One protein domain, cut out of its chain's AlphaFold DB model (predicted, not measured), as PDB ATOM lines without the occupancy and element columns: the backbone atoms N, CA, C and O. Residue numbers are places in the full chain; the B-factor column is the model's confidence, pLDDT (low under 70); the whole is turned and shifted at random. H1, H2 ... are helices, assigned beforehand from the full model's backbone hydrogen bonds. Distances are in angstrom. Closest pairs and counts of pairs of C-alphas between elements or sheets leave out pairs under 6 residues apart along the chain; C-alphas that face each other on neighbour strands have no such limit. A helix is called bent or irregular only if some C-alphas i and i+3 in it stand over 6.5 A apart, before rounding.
ATOM      1  N   ILE A 162     236.736 220.581 217.417       72.50
ATOM      2  CA  ILE A 162     236.665 219.190 217.873       72.50
ATOM      3  C   ILE A 162     236.086 218.274 216.777       72.50
ATOM      4  O   ILE A 162     236.600 217.175 216.572       72.50
ATOM      5  N   ASP A 163     235.069 218.715 216.031       79.25
ATOM      6  CA  ASP A 163     234.507 217.955 214.903       79.25
ATOM      7  C   ASP A 163     235.479 217.835 213.726       79.25
ATOM      8  O   ASP A 163     235.562 216.778 213.091       79.25
ATOM      9  N   LEU A 164     236.224 218.907 213.443       83.19
ATOM     10  CA  LEU A 164     237.230 218.952 212.381       83.19
ATOM     11  C   LEU A 164     238.452 218.096 212.736       83.19
ATOM     12  O   LEU A 164     238.941 217.352 211.888       83.19
ATOM     13  N   ASP A 165     238.891 218.126 213.993       81.44
ATOM     14  CA  ASP A 165     239.977 217.305 214.525       81.44
ATOM     15  C   ASP A 165     239.581 215.820 214.573       81.44
ATOM     16  O   ASP A 165     240.368 214.952 214.183       81.44
ATOM     17  N   GLN A 166     238.337 215.492 214.948       83.69
ATOM     18  CA  GLN A 166     237.795 214.134 214.793       83.69
ATOM     19  C   GLN A 166     237.836 213.678 213.329       83.69
ATOM     20  O   GLN A 166     238.348 212.594 213.043       83.69
ATOM     21  N   LEU A 167     237.351 214.503 212.396       84.44
ATOM     22  CA  LEU A 167     237.320 214.158 210.975       84.44
ATOM     23  C   LEU A 167     238.732 214.031 210.380       84.44
ATOM     24  O   LEU A 167     238.990 213.114 209.604       84.44
ATOM     25  N   ARG A 168     239.676 214.873 210.808       84.25
ATOM     26  CA  ARG A 168     241.107 214.793 210.476       84.25
ATOM     27  C   ARG A 168     241.739 213.487 210.969       84.25
ATOM     28  O   ARG A 168     242.477 212.848 210.217       84.25
ATOM     29  N   ASN A 169     241.384 213.024 212.167       78.81
ATOM     30  CA  ASN A 169     241.772 211.699 212.662       78.81
ATOM     31  C   ASN A 169     241.115 210.553 211.862       78.81
ATOM     32  O   ASN A 169     241.773 209.555 211.558       78.81
ATOM     33  N   SER A 170     239.843 210.686 211.472       78.50
ATOM     34  CA  SER A 170     239.157 209.730 210.586       78.50
ATOM     35  C   SER A 170     239.794 209.672 209.185       78.50
ATOM     36  O   SER A 170     239.982 208.584 208.639       78.50
ATOM     37  N   PHE A 171     240.231 210.812 208.638       80.00
ATOM     38  CA  PHE A 171     240.981 210.900 207.379       80.00
ATOM     39  C   PHE A 171     242.325 210.166 207.470       80.00
ATOM     40  O   PHE A 171     242.622 209.339 206.606       80.00
ATOM     41  N   GLN A 172     243.106 210.392 208.534       75.31
ATOM     42  CA  GLN A 172     244.378 209.693 208.757       75.31
ATOM     43  C   GLN A 172     244.193 208.167 208.833       75.31
ATOM     44  O   GLN A 172     244.905 207.433 208.146       75.31
ATOM     45  N   LYS A 173     243.184 207.683 209.574       69.88
ATOM     46  CA  LYS A 173     242.838 206.246 209.669       69.88
ATOM     47  C   LYS A 173     242.495 205.610 208.316       69.88
ATOM     48  O   LYS A 173     242.718 204.415 208.133       69.88
ATOM     49  N   LEU A 174     241.965 206.390 207.373       64.44
ATOM     50  CA  LEU A 174     241.645 205.953 206.008       64.44
ATOM     51  C   LEU A 174     242.746 206.284 204.979       64.44
ATOM     52  O   LEU A 174     242.602 205.946 203.805       64.44
ATOM     53  N   SER A 175     243.861 206.894 205.405       71.81
ATOM     54  CA  SER A 175     244.932 207.417 204.536       71.81
ATOM     55  C   SER A 175     244.459 208.449 203.494       71.81
ATOM     56  O   SER A 175     245.035 208.556 202.409       71.81
ATOM     57  N   ILE A 176     243.417 209.220 203.821       74.25
ATOM     58  CA  ILE A 176     242.911 210.321 202.993       74.25
ATOM     59  C   ILE A 176     243.896 211.495 203.075       74.25
ATOM     60  O   ILE A 176     244.186 212.002 204.159       74.25
ATOM     61  N   ARG A 177     244.392 211.939 201.917       76.06
ATOM     62  CA  ARG A 177     245.270 213.102 201.739       76.06
ATOM     63  C   ARG A 177     244.521 214.154 200.918       76.06
ATOM     64  O   ARG A 177     244.668 214.217 199.706       76.06
ATOM     65  N   SER A 178     243.690 214.946 201.586       82.56
ATOM     66  CA  SER A 178     242.943 216.061 200.991       82.56
ATOM     67  C   SER A 178     243.072 217.294 201.881       82.56
ATOM     68  O   SER A 178     243.076 217.170 203.110       82.56
ATOM     69  N   SER A 179     243.167 218.471 201.260       86.69
ATOM     70  CA  SER A 179     243.238 219.760 201.955       86.69
ATOM     71  C   SER A 179     241.857 220.351 202.269       86.69
ATOM     72  O   SER A 179     241.776 221.439 202.831       86.69
ATOM     73  N   ILE A 180     240.757 219.637 201.979       89.31
ATOM     74  CA  ILE A 180     239.368 220.125 202.109       89.31
ATOM     75  C   ILE A 180     239.041 220.713 203.490       89.31
ATOM     76  O   ILE A 180     238.322 221.706 203.581       89.31
ATOM     77  N   LEU A 181     239.624 220.165 204.562       88.06
ATOM     78  CA  LEU A 181     239.463 220.686 205.923       88.06
ATOM     79  C   LEU A 181     240.247 221.992 206.135       88.06
ATOM     80  O   LEU A 181     239.734 222.920 206.753       88.06
ATOM     81  N   ASP A 182     241.450 222.117 205.570       86.44
ATOM     82  CA  ASP A 182     242.231 223.359 205.630       86.44
ATOM     83  C   ASP A 182     241.615 224.446 204.739       86.44
ATOM     84  O   ASP A 182     241.606 225.616 205.117       86.44
ATOM     85  N   LYS A 183     241.031 224.073 203.592       87.81
ATOM     86  CA  LYS A 183     240.261 224.983 202.728       87.81
ATOM     87  C   LYS A 183     238.962 225.440 203.386       87.81
ATOM     88  O   LYS A 183     238.638 226.623 203.298       87.81
ATOM     89  N   TYR A 184     238.274 224.557 204.114       89.19
ATOM     90  CA  TYR A 184     237.138 224.927 204.964       89.19
ATOM     91  C   TYR A 184     237.550 225.954 206.031       89.19
ATOM     92  O   TYR A 184     236.946 227.022 206.123       89.19
ATOM     93  N   CYS A 185     238.633 225.691 206.771       85.75
ATOM     94  CA  CYS A 185     239.170 226.626 207.767       85.75
ATOM     95  C   CYS A 185     239.657 227.950 207.149       85.75
ATOM     96  O   CYS A 185     239.500 229.010 207.749       85.75
ATOM     97  N   GLN A 186     240.214 227.932 205.935       84.62
ATOM     98  CA  GLN A 186     240.566 229.158 205.213       84.62
ATOM     99  C   GLN A 186     239.313 229.968 204.847       84.62
ATOM    100  O   GLN A 186     239.334 231.191 205.003       84.62
ATOM    101  N   LEU A 187     238.232 229.309 204.414       83.31
ATOM    102  CA  LEU A 187     236.957 229.924 204.025       83.31
ATOM    103  C   LEU A 187     236.183 230.541 205.207       83.31
ATOM    104  O   LEU A 187     235.539 231.573 205.025       83.31
ATOM    105  N   THR A 188     236.260 229.967 206.413       80.94
ATOM    106  CA  THR A 188     235.608 230.534 207.614       80.94
ATOM    107  C   THR A 188     236.321 231.776 208.166       80.94
ATOM    108  O   THR A 188     235.682 232.624 208.796       80.94
ATOM    109  N   LEU A 189     237.618 231.956 207.882       79.38
ATOM    110  CA  LEU A 189     238.343 233.199 208.166       79.38
ATOM    111  C   LEU A 189     237.845 234.324 207.238       79.38
ATOM    112  O   LEU A 189     238.088 234.290 206.030       79.38
ATOM    113  N   LYS A 190     237.180 235.341 207.809       63.62
ATOM    114  CA  LYS A 190     236.436 236.425 207.121       63.62
ATOM    115  C   LYS A 190     237.302 237.455 206.356       63.62
ATOM    116  O   LYS A 190     237.168 238.659 206.548       63.62
ATOM    117  N   THR A 191     238.187 236.999 205.477       64.75
ATOM    118  CA  THR A 191     239.067 237.821 204.624       64.75
ATOM    119  C   THR A 191     239.127 237.234 203.212       64.75
ATOM    120  O   THR A 191     239.184 236.017 203.087       64.75
ATOM    121  N   ASN A 192     239.113 238.068 202.160       67.06
ATOM    122  CA  ASN A 192     239.178 237.674 200.734       67.06
ATOM    123  C   ASN A 192     238.337 236.423 200.372       67.06
ATOM    124  O   ASN A 192     238.861 235.348 200.076       67.06
ATOM    125  N   ILE A 193     237.011 236.566 200.447       71.50
ATOM    126  CA  ILE A 193     236.064 235.442 200.393       71.50
ATOM    127  C   ILE A 193     236.035 234.757 199.015       71.50
ATOM    128  O   ILE A 193     235.974 233.533 198.958       71.50
ATOM    129  N   GLU A 194     236.105 235.492 197.901       74.75
ATOM    130  CA  GLU A 194     235.860 234.903 196.571       74.75
ATOM    131  C   GLU A 194     236.952 233.923 196.123       74.75
ATOM    132  O   GLU A 194     236.644 232.816 195.681       74.75
ATOM    133  N   SER A 195     238.228 234.277 196.319       78.38
ATOM    134  CA  SER A 195     239.358 233.379 196.032       78.38
ATOM    135  C   SER A 195     239.295 232.095 196.875       78.38
ATOM    136  O   SER A 195     239.609 231.003 196.394       78.38
ATOM    137  N   LYS A 196     238.810 232.205 198.119       81.88
ATOM    138  CA  LYS A 196     238.615 231.068 199.028       81.88
ATOM    139  C   LYS A 196     237.423 230.197 198.647       81.88
ATOM    140  O   LYS A 196     237.533 228.983 198.781       81.88
ATOM    141  N   ILE A 197     236.324 230.778 198.152       83.19
ATOM    142  CA  ILE A 197     235.198 230.010 197.597       83.19
ATOM    143  C   ILE A 197     235.703 229.134 196.454       83.19
ATOM    144  O   ILE A 197     235.529 227.920 196.515       83.19
ATOM    145  N   TYR A 198     236.395 229.722 195.471       83.50
ATOM    146  CA  TYR A 198     236.949 228.962 194.350       83.50
ATOM    147  C   TYR A 198     237.908 227.867 194.839       83.50
ATOM    148  O   TYR A 198     237.711 226.695 194.534       83.50
ATOM    149  N   SER A 199     238.875 228.209 195.701       85.12
ATOM    150  CA  SER A 199     239.828 227.225 196.229       85.12
ATOM    151  C   SER A 199     239.197 226.126 197.098       85.12
ATOM    152  O   SER A 199     239.815 225.069 197.231       85.12
ATOM    153  N   PHE A 200     238.031 226.354 197.710       89.19
ATOM    154  CA  PHE A 200     237.280 225.321 198.426       89.19
ATOM    155  C   PHE A 200     236.495 224.436 197.453       89.19
ATOM    156  O   PHE A 200     236.605 223.219 197.536       89.19
ATOM    157  N   VAL A 201     235.786 225.027 196.484       86.12
ATOM    158  CA  VAL A 201     235.036 224.300 195.445       86.12
ATOM    159  C   VAL A 201     235.959 223.398 194.616       86.12
ATOM    160  O   VAL A 201     235.653 222.218 194.444       86.12
ATOM    161  N   THR A 202     237.133 223.884 194.192       84.69
ATOM    162  CA  THR A 202     238.149 223.058 193.509       84.69
ATOM    163  C   THR A 202     238.586 221.867 194.365       84.69
ATOM    164  O   THR A 202     238.647 220.744 193.875       84.69
ATOM    165  N   GLU A 203     238.851 222.076 195.657       87.44
ATOM    166  CA  GLU A 203     239.249 221.000 196.572       87.44
ATOM    167  C   GLU A 203     238.084 220.038 196.887       87.44
ATOM    168  O   GLU A 203     238.320 218.849 197.078       87.44
ATOM    169  N   CYS A 204     236.826 220.489 196.859       85.69
ATOM    170  CA  CYS A 204     235.661 219.603 196.916       85.69
ATOM    171  C   CYS A 204     235.548 218.718 195.669       85.69
ATOM    172  O   CYS A 204     235.302 217.520 195.809       85.69
ATOM    173  N   TYR A 205     235.766 219.261 194.467       80.38
ATOM    174  CA  TYR A 205     235.825 218.451 193.246       80.38
ATOM    175  C   TYR A 205     236.994 217.456 193.286       80.38
ATOM    176  O   TYR A 205     236.786 216.276 193.004       80.38
ATOM    177  N   LEU A 206     238.182 217.875 193.739       78.12
ATOM    178  CA  LEU A 206     239.324 216.977 193.955       78.12
ATOM    179  C   LEU A 206     239.040 215.913 195.029       78.12
ATOM    180  O   LEU A 206     239.468 214.769 194.873       78.12
ATOM    181  N   PHE A 207     238.296 216.234 196.091       83.62
ATOM    182  CA  PHE A 207     237.875 215.256 197.094       83.62
ATOM    183  C   PHE A 207     236.869 214.252 196.518       83.62
ATOM    184  O   PHE A 207     237.038 213.050 196.707       83.62
ATOM    185  N   LEU A 208     235.853 214.704 195.777       77.81
ATOM    186  CA  LEU A 208     234.897 213.809 195.112       77.81
ATOM    187  C   LEU A 208     235.579 212.922 194.065       77.81
ATOM    188  O   LEU A 208     235.263 211.738 193.977       77.81
ATOM    189  N   GLN A 209     236.542 213.464 193.318       68.88
ATOM    190  CA  GLN A 209     237.342 212.711 192.360       68.88
ATOM    191  C   GLN A 209     238.196 211.650 193.064       68.88
ATOM    192  O   GLN A 209     238.110 210.483 192.704       68.88
ATOM    193  N   ASN A 210     238.988 212.023 194.075       65.56
ATOM    194  CA  ASN A 210     239.965 211.124 194.707       65.56
ATOM    195  C   ASN A 210     239.374 210.188 195.782       65.56
ATOM    196  O   ASN A 210     239.939 209.128 196.052       65.56
ATOM    197  N   TYR A 211     238.260 210.581 196.407       73.75
ATOM    198  CA  TYR A 211     237.688 209.943 197.599       73.75
ATOM    199  C   TYR A 211     236.158 209.786 197.556       73.75
ATOM    200  O   TYR A 211     235.580 209.275 198.514       73.75
ATOM    201  N   GLY A 212     235.479 210.149 196.461       68.31
ATOM    202  CA  GLY A 212     234.017 210.036 196.338       68.31
ATOM    203  C   GLY A 212     233.474 208.614 196.523       68.31
ATOM    204  O   GLY A 212     232.359 208.443 197.002       68.31
ATOM    205  N   CYS A 213     234.289 207.586 196.268       61.44
ATOM    206  CA  CYS A 213     233.970 206.183 196.556       61.44
ATOM    207  C   CYS A 213     233.793 205.868 198.058       61.44
ATOM    208  O   CYS A 213     233.207 204.838 198.417       61.44
ATOM    209  N   LEU A 214     234.280 206.748 198.943       67.06
ATOM    210  CA  LEU A 214     234.075 206.701 200.393       67.06
ATOM    211  C   LEU A 214     232.718 207.281 200.817       67.06
ATOM    212  O   LEU A 214     232.305 207.077 201.957       67.06
ATOM    213  N   LEU A 215     231.997 207.932 199.903       73.56
ATOM    214  CA  LEU A 215     230.625 208.390 200.094       73.56
ATOM    215  C   LEU A 215     229.631 207.337 199.584       73.56
ATOM    216  O   LEU A 215     229.969 206.449 198.801       73.56
ATOM    217  N   ASP A 216     228.403 207.374 200.080       67.44
ATOM    218  CA  ASP A 216     227.276 206.645 199.497       67.44
ATOM    219  C   ASP A 216     226.727 207.388 198.260       67.44
ATOM    220  O   ASP A 216     227.045 208.556 198.022       67.44
ATOM    221  N   ARG A 217     225.909 206.701 197.448       59.81
ATOM    222  CA  ARG A 217     225.396 207.242 196.176       59.81
ATOM    223  C   ARG A 217     224.585 208.528 196.369       59.81
ATOM    224  O   ARG A 217     224.688 209.421 195.534       59.81
ATOM    225  N   TYR A 218     223.803 208.624 197.443       71.00
ATOM    226  CA  TYR A 218     223.002 209.809 197.744       71.00
ATOM    227  C   TYR A 218     223.909 210.992 198.100       71.00
ATOM    228  O   TYR A 218     223.862 212.022 197.434       71.00
ATOM    229  N   THR A 219     224.819 210.810 199.058       75.38
ATOM    230  CA  THR A 219     225.757 211.846 199.514       75.38
ATOM    231  C   THR A 219     226.697 212.327 198.404       75.38
ATOM    232  O   THR A 219     226.920 213.531 198.278       75.38
ATOM    233  N   TYR A 220     227.211 211.430 197.553       76.94
ATOM    234  CA  TYR A 220     228.026 211.817 196.393       76.94
ATOM    235  C   TYR A 220     227.242 212.717 195.424       76.94
ATOM    236  O   TYR A 220     227.732 213.785 195.053       76.94
ATOM    237  N   ARG A 221     226.014 212.326 195.043       73.12
ATOM    238  CA  ARG A 221     225.173 213.125 194.133       73.12
ATOM    239  C   ARG A 221     224.737 214.442 194.769       73.12
ATOM    240  O   ARG A 221     224.858 215.481 194.135       73.12
ATOM    241  N   LEU A 222     224.327 214.430 196.036       77.94
ATOM    242  CA  LEU A 222     223.893 215.626 196.758       77.94
ATOM    243  C   LEU A 222     225.011 216.682 196.869       77.94
ATOM    244  O   LEU A 222     224.739 217.876 196.768       77.94
ATOM    245  N   ILE A 223     226.274 216.268 197.020       82.62
ATOM    246  CA  ILE A 223     227.411 217.201 196.981       82.62
ATOM    247  C   ILE A 223     227.718 217.635 195.533       82.62
ATOM    248  O   ILE A 223     227.819 218.834 195.282       82.62
ATOM    249  N   LYS A 224     227.835 216.693 194.580       80.06
ATOM    250  CA  LYS A 224     228.248 216.950 193.179       80.06
ATOM    251  C   LYS A 224     227.231 217.764 192.372       80.06
ATOM    252  O   LYS A 224     227.612 218.710 191.695       80.06
ATOM    253  N   GLU A 225     225.965 217.358 192.409       76.75
ATOM    254  CA  GLU A 225     224.896 217.827 191.517       76.75
ATOM    255  C   GLU A 225     224.082 218.977 192.132       76.75
ATOM    256  O   GLU A 225     223.532 219.787 191.394       76.75
ATOM    257  N   ASN A 226     224.019 219.066 193.467       80.81
ATOM    258  CA  ASN A 226     223.251 220.096 194.174       80.81
ATOM    259  C   ASN A 226     224.174 221.124 194.859       80.81
ATOM    260  O   ASN A 226     224.301 222.248 194.375       80.81
ATOM    261  N   TYR A 227     224.887 220.757 195.933       80.44
ATOM    262  CA  TYR A 227     225.588 221.762 196.746       80.44
ATOM    263  C   TYR A 227     226.744 222.485 196.045       80.44
ATOM    264  O   TYR A 227     226.917 223.677 196.293       80.44
ATOM    265  N   LEU A 228     227.527 221.821 195.184       80.88
ATOM    266  CA  LEU A 228     228.589 222.506 194.430       80.88
ATOM    267  C   LEU A 228     228.023 223.433 193.339       80.88
ATOM    268  O   LEU A 228     228.526 224.540 193.170       80.88
ATOM    269  N   HIS A 229     226.910 223.058 192.706       72.75
ATOM    270  CA  HIS A 229     226.195 223.923 191.763       72.75
ATOM    271  C   HIS A 229     225.563 225.145 192.465       72.75
ATOM    272  O   HIS A 229     225.678 226.277 191.993       72.75
ATOM    273  N   GLU A 230     224.960 224.969 193.650       72.50
ATOM    274  CA  GLU A 230     224.502 226.106 194.466       72.50
ATOM    275  C   GLU A 230     225.652 227.037 194.876       72.50
ATOM    276  O   GLU A 230     225.454 228.248 194.972       72.50
ATOM    277  N   PHE A 231     226.847 226.495 195.108       73.81
ATOM    278  CA  PHE A 231     228.033 227.240 195.534       73.81
ATOM    279  C   PHE A 231     228.483 228.296 194.519       73.81
ATOM    280  O   PHE A 231     228.844 229.411 194.907       73.81
ATOM    281  N   GLU A 232     228.440 227.954 193.230       65.81
ATOM    282  CA  GLU A 232     228.855 228.832 192.131       65.81
ATOM    283  C   GLU A 232     227.883 230.013 191.957       65.81
ATOM    284  O   GLU A 232     228.307 231.142 191.694       65.81
ATOM    285  N   HIS A 233     226.587 229.792 192.212       67.50
ATOM    286  CA  HIS A 233     225.542 230.812 192.071       67.50
ATOM    287  C   HIS A 233     225.224 231.600 193.361       67.50
ATOM    288  O   HIS A 233     224.886 232.784 193.289       67.50
ATOM    289  N   LYS A 234     225.331 230.999 194.555       65.94
ATOM    290  CA  LYS A 234     224.852 231.569 195.837       65.94
ATOM    291  C   LYS A 234     225.985 231.949 196.799       65.94
ATOM    292  O   LYS A 234     225.929 231.651 197.994       65.94
ATOM    293  N   LYS A 235     226.983 232.706 196.317       65.62
ATOM    294  CA  LYS A 235     228.161 233.184 197.089       65.62
ATOM    295  C   LYS A 235     227.857 233.683 198.519       65.62
ATOM    296  O   LYS A 235     228.647 233.442 199.427       65.62
ATOM    297  N   LYS A 236     226.704 234.332 198.754       65.31
ATOM    298  CA  LYS A 236     226.274 234.829 200.083       65.31
ATOM    299  C   LYS A 236     226.060 233.731 201.144       65.31
ATOM    300  O   LYS A 236     226.098 234.047 202.328       65.31
ATOM    301  N   GLN A 237     225.851 232.472 200.751       76.75
ATOM    302  CA  GLN A 237     225.630 231.327 201.652       76.75
ATOM    303  C   GLN A 237     226.809 230.335 201.677       76.75
ATOM    304  O   GLN A 237     226.711 229.280 202.302       76.75
ATOM    305  N   ALA A 238     227.946 230.676 201.058       77.38
ATOM    306  CA  ALA A 238     229.087 229.776 200.875       77.38
ATOM    307  C   ALA A 238     229.561 229.064 202.157       77.38
ATOM    308  O   ALA A 238     229.808 227.865 202.126       77.38
ATOM    309  N   ILE A 239     229.636 229.747 203.306       79.62
ATOM    310  CA  ILE A 239     230.063 229.121 204.574       79.62
ATOM    311  C   ILE A 239     229.034 228.088 205.077       79.62
ATOM    312  O   ILE A 239     229.412 227.042 205.606       79.62
ATOM    313  N   GLN A 240     227.735 228.332 204.876       82.12
ATOM    314  CA  GLN A 240     226.672 227.392 205.254       82.12
ATOM    315  C   GLN A 240     226.689 226.154 204.346       82.12
ATOM    316  O   GLN A 240     226.634 225.029 204.842       82.12
ATOM    317  N   LEU A 241     226.852 226.353 203.034       82.31
ATOM    318  CA  LEU A 241     227.024 225.269 202.060       82.31
ATOM    319  C   LEU A 241     228.297 224.452 202.350       82.31
ATOM    320  O   LEU A 241     228.238 223.225 202.394       82.31
ATOM    321  N   ALA A 242     229.421 225.112 202.653       84.69
ATOM    322  CA  ALA A 242     230.667 224.453 203.052       84.69
ATOM    323  C   ALA A 242     230.460 223.553 204.275       84.69
ATOM    324  O   ALA A 242     230.877 222.397 204.292       84.69
ATOM    325  N   THR A 243     229.769 224.082 205.288       85.12
ATOM    326  CA  THR A 243     229.501 223.385 206.552       85.12
ATOM    327  C   THR A 243     228.645 222.137 206.315       85.12
ATOM    328  O   THR A 243     228.998 221.071 206.816       85.12
ATOM    329  N   LYS A 244     227.610 222.219 205.462       85.56
ATOM    330  CA  LYS A 244     226.817 221.052 205.028       85.56
ATOM    331  C   LYS A 244     227.669 219.988 204.322       85.56
ATOM    332  O   LYS A 244     227.554 218.810 204.654       85.56
ATOM    333  N   ILE A 245     228.539 220.387 203.386       86.12
ATOM    334  CA  ILE A 245     229.422 219.458 202.656       86.12
ATOM    335  C   ILE A 245     230.362 218.722 203.626       86.12
ATOM    336  O   ILE A 245     230.431 217.494 203.589       86.12
ATOM    337  N   ILE A 246     231.040 219.435 204.535       89.00
ATOM    338  CA  ILE A 246     231.934 218.798 205.520       89.00
ATOM    339  C   ILE A 246     231.157 217.893 206.488       89.00
ATOM    340  O   ILE A 246     231.627 216.802 206.807       89.00
ATOM    341  N   GLN A 247     229.959 218.293 206.925       84.62
ATOM    342  CA  GLN A 247     229.133 217.498 207.840       84.62
ATOM    343  C   GLN A 247     228.657 216.175 207.210       84.62
ATOM    344  O   GLN A 247     228.674 215.143 207.882       84.62
ATOM    345  N   LEU A 248     228.309 216.184 205.919       82.75
ATOM    346  CA  LEU A 248     227.978 214.977 205.149       82.75
ATOM    347  C   LEU A 248     229.195 214.067 204.929       82.75
ATOM    348  O   LEU A 248     229.109 212.851 205.085       82.75
ATOM    349  N   ILE A 249     230.359 214.651 204.631       84.38
ATOM    350  CA  ILE A 249     231.615 213.893 204.538       84.38
ATOM    351  C   ILE A 249     231.955 213.253 205.899       84.38
ATOM    352  O   ILE A 249     232.375 212.095 205.934       84.38
ATOM    353  N   LYS A 250     231.716 213.958 207.019       83.75
ATOM    354  CA  LYS A 250     231.912 213.434 208.383       83.75
ATOM    355  C   LYS A 250     231.028 212.221 208.662       83.75
ATOM    356  O   LYS A 250     231.545 211.185 209.080       83.75
ATOM    357  N   SER A 251     229.717 212.329 208.433       77.25
ATOM    358  CA  SER A 251     228.765 211.272 208.791       77.25
ATOM    359  C   SER A 251     229.037 209.968 208.038       77.25
ATOM    360  O   SER A 251     229.150 208.917 208.676       77.25
ATOM    361  N   THR A 252     229.227 210.011 206.715       73.88
ATOM    362  CA  THR A 252     229.465 208.789 205.927       73.88
ATOM    363  C   THR A 252     230.829 208.151 206.230       73.88
ATOM    364  O   THR A 252     230.932 206.920 206.280       73.88
ATOM    365  N   ILE A 253     231.871 208.942 206.516       76.81
ATOM    366  CA  ILE A 253     233.193 208.415 206.908       76.81
ATOM    367  C   ILE A 253     233.169 207.788 208.309       76.81
ATOM    368  O   ILE A 253     233.657 206.665 208.479       76.81
ATOM    369  N   ASP A 254     232.568 208.455 209.298       75.31
ATOM    370  CA  ASP A 254     232.486 207.930 210.666       75.31
ATOM    371  C   ASP A 254     231.621 206.647 210.721       75.31
ATOM    372  O   ASP A 254     231.936 205.718 211.472       75.31
ATOM    373  N   LEU A 255     230.590 206.526 209.869       68.38
ATOM    374  CA  LEU A 255     229.828 205.281 209.676       68.38
ATOM    375  C   LEU A 255     230.694 204.141 209.111       68.38
ATOM    376  O   LEU A 255     230.677 203.030 209.653       68.38
ATOM    377  N   ARG A 256     231.486 204.395 208.060       62.94
ATOM    378  CA  ARG A 256     232.374 203.372 207.468       62.94
ATOM    379  C   ARG A 256     233.488 202.932 208.422       62.94
ATOM    380  O   ARG A 256     233.860 201.759 208.415       62.94
ATOM    381  N   LEU A 257     233.988 203.823 209.280       66.81
ATOM    382  CA  LEU A 257     234.960 203.458 210.315       66.81
ATOM    383  C   LEU A 257     234.340 202.577 211.412       66.81
ATOM    384  O   LEU A 257     234.950 201.572 211.779       66.81
ATOM    385  N   LYS A 258     233.109 202.867 211.860       66.19
ATOM    386  CA  LYS A 258     232.372 202.010 212.815       66.19
ATOM    387  C   LYS A 258     232.121 200.595 212.274       66.19
ATOM    388  O   LYS A 258     232.208 199.633 213.033       66.19
ATOM    389  N   GLN A 259     231.884 200.453 210.965       53.72
ATOM    390  CA  GLN A 259     231.774 199.148 210.287       53.72
ATOM    391  C   GLN A 259     233.108 198.382 210.210       53.72
ATOM    392  O   GLN A 259     233.107 197.161 210.062       53.72
ATOM    393  N   LYS A 260     234.251 199.073 210.307       44.84
ATOM    394  CA  LYS A 260     235.591 198.471 210.215       44.84
ATOM    395  C   LYS A 260     236.155 198.039 211.576       44.84
ATOM    396  O   LYS A 260     237.032 197.184 211.618       44.84
TER     397      LYS A 260
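Overview. This is residues 162 to 260 of the 466 residues of the protein "Hypothetical protein" of Rotaria magnacalcarata (UniProt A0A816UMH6). Three helices, H3, H4 and H5, make an up-and-down bundle, with the short helix H2 packed on H3 and H5 on the side away from H4. H1 comes before H2 in the chain and packs on the later part of H5. The printed part has 99 residues with five named helices, in the order H1, H2, H3, H4, H5, and no named strand; the class is all helix. The whole is compact, with a radius of gyration of the C-alphas of 12.9 A, and only just elongated, spanning 40 by 26 by 19 A.

Arrangement. H1, residues 162 to 173, touches H5, residues 235 to 260, with residues 167 to 170 alone, at a steep tilt of 50 degrees; their closest C-alphas, of Leu 167 and Lys 250, are 6.0 A apart. H2, residues 180 to 188, is close to H1 but not clearly touching, with the closest C-alphas, of Leu 164 and Leu 181, 7.0 A apart. H2 and H3, residues 193 to 214, form a helical hairpin at a shallow tilt of 24 degrees, closest at the C-alphas of Lys 183 and Phe 200, 5.2 A apart. H2 also touches H5, closest at the C-alphas of Thr 188 and Ile 239, 6.5 A apart. H3 and H4, residues 217 to 233, form a hairpin at 14 degrees, with the closest C-alphas, of Gly 212 and Tyr 220, 6.3 A apart. H4 and H5 form another at 16 degrees, closest at the C-alphas of Phe 231 and Ala 238, 6.0 A apart. H3 and H5 touch and run the same way at a shallow tilt of 23 degrees, with the C-alphas of Leu 214 and Ile 253 the closest, 6.8 A apart. H5 is the hub, touching 4 helices. H4 is apart from H1 and H2, and H1 is apart from H3. In H1 and H2 every O i to N i+4 pair is within hydrogen-bond range; in H3 15 of 18 are, in H4 8 of 13 and in H5 20 of 22.

Along the chain. H1 begins with C-alpha 162 at (236.665, 219.190, 217.873). H3 measures 28.8 A, with a kink of 52 degrees near residue 208, and is irregular: C-alphas 210 and 213 are 8.0 A apart. H4 measures 23.9 A and is only just irregular, C-alphas 225 and 228 being 6.6 A apart. H5 measures 37.8 A, is irregular with C-alphas 236 and 239 8.2 A apart, and ends with C-alpha 260 at (235.591, 198.471, 210.215).

Size, cuts and confidence. The C-alphas farthest apart, of Asn 192 and Lys 260, are 40.5 A apart. The printed part has no cut and no long link. Mean pLDDT of the printed part is 76.9, with 23 residues under 70, among them 232 to 236 and 255 to 260.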